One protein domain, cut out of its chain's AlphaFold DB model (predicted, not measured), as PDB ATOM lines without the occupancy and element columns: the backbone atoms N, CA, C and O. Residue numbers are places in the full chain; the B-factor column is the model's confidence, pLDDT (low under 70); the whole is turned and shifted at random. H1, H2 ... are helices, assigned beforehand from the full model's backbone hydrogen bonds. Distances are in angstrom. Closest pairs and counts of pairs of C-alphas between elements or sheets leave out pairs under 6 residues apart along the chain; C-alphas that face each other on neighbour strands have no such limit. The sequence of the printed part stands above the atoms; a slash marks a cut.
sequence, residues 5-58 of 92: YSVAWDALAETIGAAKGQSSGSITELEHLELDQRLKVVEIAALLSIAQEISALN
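What this domain is: This is residues 5 to 58 of the 92 residues of an uncharacterized protein of Flavobacterium sp. (strain K172) (UniProt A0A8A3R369). A long helix, H2, and a shorter one, H1, lie side by side as a helical hairpin, running opposite ways. The loop of residues 20 to 34 joins them at one end, and at the other H2 runs on past the start of H1. The printed part has 54 residues with two named helices, H1 then H2, and no named strand; the class is all helix. It is only just compact, close to loose, with a radius of gyration of the C-alphas of 11.8 A, and elongated, spanning 38 by 22 by 12 A.

How they stand to each other: H2, residues 35 to 57, touches H1, residues 5 to 19; their closest C-alphas, those of Leu 48 and Tyr 5, are 6.4 A apart. Their lines stand at a shallow tilt of 14 degrees, opposite ways, and their centres are 11.9 A apart. In H1 and H2 every O i to N i+4 pair is within hydrogen-bond range.

Where its parts are: H2 is 33.4 A long, from C-alpha 35 at (120.842, 93.666, 148.181) to C-alpha 57 at (96.401, 79.794, 166.262). H1 is 21.4 A long and begins at C-alpha 5 (97.666, 89.561, 155.941).

The domain as a whole: The two farthest C-alphas, those of Gly 21 and Asn 58, are 38.0 A apart. The link from H1 to H2 is long, 15 residues. The printed part has no cut, and no printed residue is under 70 in pLDDT.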
ATOM      1  N   TYR A   5      96.442  90.162 156.472       80.31
ATOM      2  CA  TYR A   5      97.666  89.561 155.941       80.31
ATOM      3  C   TYR A   5      97.642  89.359 154.420       80.31
ATOM      4  O   TYR A   5      98.680  89.545 153.794       80.31
ATOM      5  N   SER A   6      96.506  89.015 153.794       85.31
ATOM      6  CA  SER A   6      96.453  88.893 152.327       85.31
ATOM      7  C   SER A   6      96.611  90.249 151.649       85.31
ATOM      8  O   SER A   6      97.360  90.353 150.687       85.31
ATOM      9  N   VAL A   7      96.021  91.307 152.214       90.88
ATOM     10  CA  VAL A   7      96.233  92.682 151.727       90.88
ATOM     11  C   VAL A   7      97.708  93.087 151.822       90.88
ATOM     12  O   VAL A   7      98.242  93.720 150.914       90.88
ATOM     13  N   ALA A   8      98.391  92.712 152.905       91.50
ATOM     14  CA  ALA A   8      99.807  93.020 153.071       91.50
ATOM     15  C   ALA A   8     100.716  92.214 152.121       91.50
ATOM     16  O   ALA A   8     101.702  92.756 151.620       91.50
ATOM     17  N   TRP A   9     100.373  90.953 151.830       93.38
ATOM     18  CA  TRP A   9     101.045  90.162 150.794       93.38
ATOM     19  C   TRP A   9     100.869  90.770 149.400       93.38
ATOM     20  O   TRP A   9     101.850  90.879 148.666       93.38
ATOM     21  N   ASP A  10      99.658  91.223 149.067       94.00
ATOM     22  CA  ASP A  10      99.371  91.891 147.795       94.00
ATOM     23  C   ASP A  10     100.187  93.185 147.661       94.00
ATOM     24  O   ASP A  10     100.853  93.398 146.650       94.00
ATOM     25  N   ALA A  11     100.241  94.005 148.715       94.94
ATOM     26  CA  ALA A  11     101.042  95.228 148.724       94.94
ATOM     27  C   ALA A  11     102.551  94.953 148.561       94.94
ATOM     28  O   ALA A  11     103.259  95.699 147.874       94.94
ATOM     29  N   LEU A  12     103.064  93.872 149.165       95.38
ATOM     30  CA  LEU A  12     104.452  93.444 148.976       95.38
ATOM     31  C   LEU A  12     104.706  93.022 147.520       95.38
ATOM     32  O   LEU A  12     105.695  93.450 146.925       95.38
ATOM     33  N   ALA A  13     103.806  92.229 146.935       95.75
ATOM     34  CA  ALA A  13     103.886  91.789 145.545       95.75
ATOM     35  C   ALA A  13     103.832  92.970 144.560       95.75
ATOM     36  O   ALA A  13     104.659  93.053 143.650       95.75
ATOM     37  N   GLU A  14     102.919  93.921 144.767       96.25
ATOM     38  CA  GLU A  14     102.839  95.165 143.994       96.25
ATOM     39  C   GLU A  14     104.134  95.974 144.086       96.25
ATOM     40  O   GLU A  14     104.645  96.434 143.068       96.25
ATOM     41  N   THR A  15     104.720  96.096 145.281       95.56
ATOM     42  CA  THR A  15     105.978  96.834 145.484       95.56
ATOM     43  C   THR A  15     107.145  96.190 144.727       95.56
ATOM     44  O   THR A  15     107.933  96.892 144.088       95.56
ATOM     45  N   ILE A  16     107.246  94.856 144.754       96.44
ATOM     46  CA  ILE A  16     108.270  94.112 144.002       96.44
ATOM     47  C   ILE A  16     108.088  94.320 142.493       96.44
ATOM     48  O   ILE A  16     109.064  94.580 141.784       96.44
ATOM     49  N   GLY A  17     106.842  94.242 142.014       96.06
ATOM     50  CA  GLY A  17     106.484  94.499 140.620       96.06
ATOM     51  C   GLY A  17     106.822  95.920 140.183       96.06
ATOM     52  O   GLY A  17     107.466  96.113 139.152       96.06
ATOM     53  N   ALA A  18     106.473  96.917 140.995       95.69
ATOM     54  CA  ALA A  18     106.721  98.326 140.708       95.69
ATOM     55  C   ALA A  18     108.217  98.620 140.531       95.69
ATOM     56  O   ALA A  18     108.598  99.340 139.608       95.69
ATOM     57  N   ALA A  19     109.078  97.995 141.339       94.44
ATOM     58  CA  ALA A  19     110.529  98.101 141.187       94.44
ATOM     59  C   ALA A  19     111.054  97.519 139.857       94.44
ATOM     60  O   ALA A  19     112.115  97.919 139.384       94.44
ATOM     61  N   LYS A  20     110.302  96.610 139.228       93.56
ATOM     62  CA  LYS A  20     110.576  96.036 137.900       93.56
ATOM     63  C   LYS A  20     109.886  96.800 136.759       93.56
ATOM     64  O   LYS A  20     110.045  96.437 135.596       93.56
ATOM     65  N   GLY A  21     109.095  97.832 137.066       94.75
ATOM     66  CA  GLY A  21     108.234  98.514 136.093       94.75
ATOM     67  C   GLY A  21     106.994  97.706 135.691       94.75
ATOM     68  O   GLY A  21     106.457  97.899 134.602       94.75
ATOM     69  N   GLN A  22     106.553  96.781 136.545       94.81
ATOM     70  CA  GLN A  22     105.392  95.913 136.347       94.81
ATOM     71  C   GLN A  22     104.285  96.240 137.358       94.81
ATOM     72  O   GLN A  22     104.529  96.858 138.390       94.81
ATOM     73  N   SER A  23     103.049  95.821 137.075       90.25
ATOM     74  CA  SER A  23     101.896  96.062 137.959       90.25
ATOM     75  C   SER A  23     101.825  95.115 139.161       90.25
ATOM     76  O   SER A  23     101.042  95.349 140.071       90.25
ATOM     77  N   SER A  24     102.585  94.021 139.148       91.75
ATOM     78  CA  SER A  24     102.660  93.026 140.220       91.75
ATOM     79  C   SER A  24     103.960  92.230 140.080       91.75
ATOM     80  O   SER A  24     104.589  92.261 139.020       91.75
ATOM     81  N   GLY A  25     104.379  91.557 141.147       93.00
ATOM     82  CA  GLY A  25     105.620  90.795 141.229       93.00
ATOM     83  C   GLY A  25     105.511  89.623 142.202       93.00
ATOM     84  O   GLY A  25     104.437  89.312 142.714       93.00
ATOM     85  N   SER A  26     106.635  88.958 142.460       92.69
ATOM     86  CA  SER A  26     106.708  87.778 143.328       92.69
ATOM     87  C   SER A  26     107.921  87.850 144.248       92.69
ATOM     88  O   SER A  26     108.983  88.316 143.845       92.69
ATOM     89  N   ILE A  27     107.810  87.291 145.457       93.38
ATOM     90  CA  ILE A  27     108.941  87.142 146.392       93.38
ATOM     91  C   ILE A  27     110.081  86.267 145.845       93.38
ATOM     92  O   ILE A  27     111.172  86.259 146.407       93.38
ATOM     93  N   THR A  28     109.844  85.526 144.761       92.31
ATOM     94  CA  THR A  28     110.870  84.749 144.052       92.31
ATOM     95  C   THR A  28     111.603  85.560 142.982       92.31
ATOM     96  O   THR A  28     112.605  85.098 142.446       92.31
ATOM     97  N   GLU A  29     111.125  86.761 142.662       92.69
ATOM     98  CA  GLU A  29     111.668  87.646 141.632       92.69
ATOM     99  C   GLU A  29     112.327  88.859 142.292       92.69
ATOM    100  O   GLU A  29     111.799  89.960 142.251       92.69
ATOM    101  N   LEU A  30     113.464  88.661 142.960       95.69
ATOM    102  CA  LEU A  30     114.160  89.745 143.678       95.69
ATOM    103  C   LEU A  30     115.459  90.181 142.995       95.69
ATOM    104  O   LEU A  30     116.166  91.053 143.491       95.69
ATOM    105  N   GLU A  31     115.805  89.560 141.870       95.44
ATOM    106  CA  GLU A  31     117.084  89.742 141.181       95.44
ATOM    107  C   GLU A  31     117.294  91.140 140.587       95.44
ATOM    108  O   GLU A  31     118.437  91.545 140.384       95.44
ATOM    109  N   HIS A  32     116.214  91.888 140.364       94.62
ATOM    110  CA  HIS A  32     116.246  93.282 139.919       94.62
ATOM    111  C   HIS A  32     116.385  94.292 141.065       94.62
ATOM    112  O   HIS A  32     116.525  95.481 140.800       94.62
ATOM    113  N   LEU A  33     116.331  93.842 142.322       95.81
ATOM    114  CA  LEU A  33     116.466  94.692 143.505       95.81
ATOM    115  C   LEU A  33     117.915  94.749 143.994       95.81
ATOM    116  O   LEU A  33     118.668  93.776 143.864       95.81
ATOM    117  N   GLU A  34     118.262  95.849 144.654       96.81
ATOM    118  CA  GLU A  34     119.508  95.985 145.411       96.81
ATOM    119  C   GLU A  34     119.517  95.061 146.639       96.81
ATOM    120  O   GLU A  34     118.468  94.682 147.167       96.81
ATOM    121  N   LEU A  35     120.704  94.667 147.112       96.56
ATOM    122  CA  LEU A  35     120.842  93.666 148.181       96.56
ATOM    123  C   LEU A  35     120.075  94.043 149.461       96.56
ATOM    124  O   LEU A  35     119.432  93.193 150.074       96.56
ATOM    125  N   ASP A  36     120.120  95.309 149.857       97.31
ATOM    126  CA  ASP A  36     119.413  95.838 151.025       97.31
ATOM    127  C   ASP A  36     117.883  95.773 150.864       97.31
ATOM    128  O   ASP A  36     117.168  95.439 151.810       97.31
ATOM    129  N   GLN A  37     117.374  96.018 149.656       95.81
ATOM    130  CA  GLN A  37     115.957  95.867 149.328       95.81
ATOM    131  C   GLN A  37     115.527  94.397 149.389       95.81
ATOM    132  O   GLN A  37     114.471  94.096 149.946       95.81
ATOM    133  N   ARG A  38     116.359  93.468 148.891       97.00
ATOM    134  CA  ARG A  38     116.091  92.022 149.000       97.00
ATOM    135  C   ARG A  38     115.994  91.582 150.454       97.00
ATOM    136  O   ARG A  38     115.066  90.862 150.806       97.00
ATOM    137  N   LEU A  39     116.921  92.038 151.298       97.19
ATOM    138  CA  LEU A  39     116.911  91.725 152.728       97.19
ATOM    139  C   LEU A  39     115.626  92.220 153.403       97.19
ATOM    140  O   LEU A  39     115.002  91.458 154.138       97.19
ATOM    141  N   LYS A  40     115.171  93.440 153.084       96.56
ATOM    142  CA  LYS A  40     113.891  93.968 153.586       96.56
ATOM    143  C   LYS A  40     112.685  93.157 153.118       96.56
ATOM    144  O   LYS A  40     111.788  92.900 153.913       96.56
ATOM    145  N   VAL A  41     112.650  92.735 151.852       95.94
ATOM    146  CA  VAL A  41     111.560  91.887 151.340       95.94
ATOM    147  C   VAL A  41     111.506  90.558 152.094       95.94
ATOM    148  O   VAL A  41     110.425  90.138 152.501       95.94
ATOM    149  N   VAL A  42     112.658  89.921 152.328       95.75
ATOM    150  CA  VAL A  42     112.737  88.663 153.089       95.75
ATOM    151  C   VAL A  42     112.274  88.855 154.534       95.75
ATOM    152  O   VAL A  42     111.523  88.026 155.046       95.75
ATOM    153  N   GLU A  43     112.665  89.952 155.184       96.50
ATOM    154  CA  GLU A  43     112.220  90.287 156.540       96.50
ATOM    155  C   GLU A  43     110.696  90.467 156.613       96.50
ATOM    156  O   GLU A  43     110.035  89.841 157.442       96.50
ATOM    157  N   ILE A  44     110.115  91.256 155.702       95.69
ATOM    158  CA  ILE A  44     108.665  91.485 155.648       95.69
ATOM    159  C   ILE A  44     107.924  90.171 155.368       95.69
ATOM    160  O   ILE A  44     106.950  89.862 156.051       95.69
ATOM    161  N   ALA A  45     108.400  89.362 154.419       94.44
ATOM    162  CA  ALA A  45     107.807  88.064 154.103       94.44
ATOM    163  C   ALA A  45     107.815  87.105 155.312       94.44
ATOM    164  O   ALA A  45     106.832  86.398 155.557       94.44
ATOM    165  N   ALA A  46     108.892  87.105 156.103       94.88
ATOM    166  CA  ALA A  46     108.970  86.322 157.334       94.88
ATOM    167  C   ALA A  46     107.952  86.806 158.380       94.88
ATOM    168  O   ALA A  46     107.237  85.990 158.964       94.88
ATOM    169  N   LEU A  47     107.830  88.124 158.577       94.62
ATOM    170  CA  LEU A  47     106.855  88.713 159.502       94.62
ATOM    171  C   LEU A  47     105.411  88.391 159.100       94.62
ATOM    172  O   LEU A  47     104.610  88.021 159.957       94.62
ATOM    173  N   LEU A  48     105.083  88.479 157.809       92.38
ATOM    174  CA  LEU A  48     103.757  88.125 157.294       92.38
ATOM    175  C   LEU A  48     103.440  86.641 157.497       92.38
ATOM    176  O   LEU A  48     102.332  86.306 157.914       92.38
ATOM    177  N   SER A  49     104.419  85.760 157.275       91.44
ATOM    178  CA  SER A  49     104.263  84.320 157.519       91.44
ATOM    179  C   SER A  49     103.984  84.033 158.998       91.44
ATOM    180  O   SER A  49     103.049  83.306 159.325       91.44
ATOM    181  N   ILE A  50     104.733  84.667 159.908       90.88
ATOM    182  CA  ILE A  50     104.514  84.544 161.358       90.88
ATOM    183  C   ILE A  50     103.132  85.082 161.751       90.88
ATOM    184  O   ILE A  50     102.419  84.442 162.520       90.88
ATOM    185  N   ALA A  51     102.733  86.241 161.225       88.62
ATOM    186  CA  ALA A  51     101.431  86.834 161.514       88.62
ATOM    187  C   ALA A  51     100.274  85.925 161.068       88.62
ATOM    188  O   ALA A  51      99.293  85.771 161.799       88.62
ATOM    189  N   GLN A  52     100.401  85.287 159.902       88.38
ATOM    190  CA  GLN A  52      99.423  84.324 159.402       88.38
ATOM    191  C   GLN A  52      99.318  83.091 160.312       88.38
ATOM    192  O   GLN A  52      98.206  82.702 160.670       88.38
ATOM    193  N   GLU A  53     100.446  82.523 160.744       88.62
ATOM    194  CA  GLU A  53     100.473  81.388 161.681       88.62
ATOM    195  C   GLU A  53      99.848  81.750 163.038       88.62
ATOM    196  O   GLU A  53      98.972  81.046 163.541       88.62
ATOM    197  N   ILE A  54     100.209  82.901 163.616       87.00
ATOM    198  CA  ILE A  54      99.617  83.380 164.877       87.00
ATOM    199  C   ILE A  54      98.108  83.597 164.720       87.00
ATOM    200  O   ILE A  54      97.329  83.242 165.605       87.00
ATOM    201  N   SER A  55      97.675  84.157 163.589       83.12
ATOM    202  CA  SER A  55      96.255  84.340 163.293       83.12
ATOM    203  C   SER A  55      95.516  83.004 163.200       83.12
ATOM    204  O   SER A  55      94.369  82.927 163.639       83.12
ATOM    205  N   ALA A  56      96.140  81.961 162.651       80.44
ATOM    206  CA  ALA A  56      95.556  80.623 162.595       80.44
ATOM    207  C   ALA A  56      95.454  79.977 163.987       80.44
ATOM    208  O   ALA A  56      94.488  79.271 164.269       80.44
ATOM    209  N   LEU A  57      96.413  80.259 164.874       84.94
ATOM    210  CA  LEU A  57      96.401  79.794 166.262       84.94
ATOM    211  C   LEU A  57      95.436  80.571 167.166       84.94
ATOM    212  O   LEU A  57      95.107  80.084 168.248       84.94
ATOM    213  N   ASN A  58      94.977  81.761 166.764       83.25
ATOM    214  CA  ASN A  58      94.026  82.535 167.554       83.25
ATOM    215  C   ASN A  58      92.703  81.755 167.684       83.25
ATOM    216  O   ASN A  58      92.002  81.586 166.682       83.25
TER     217      ASN A  58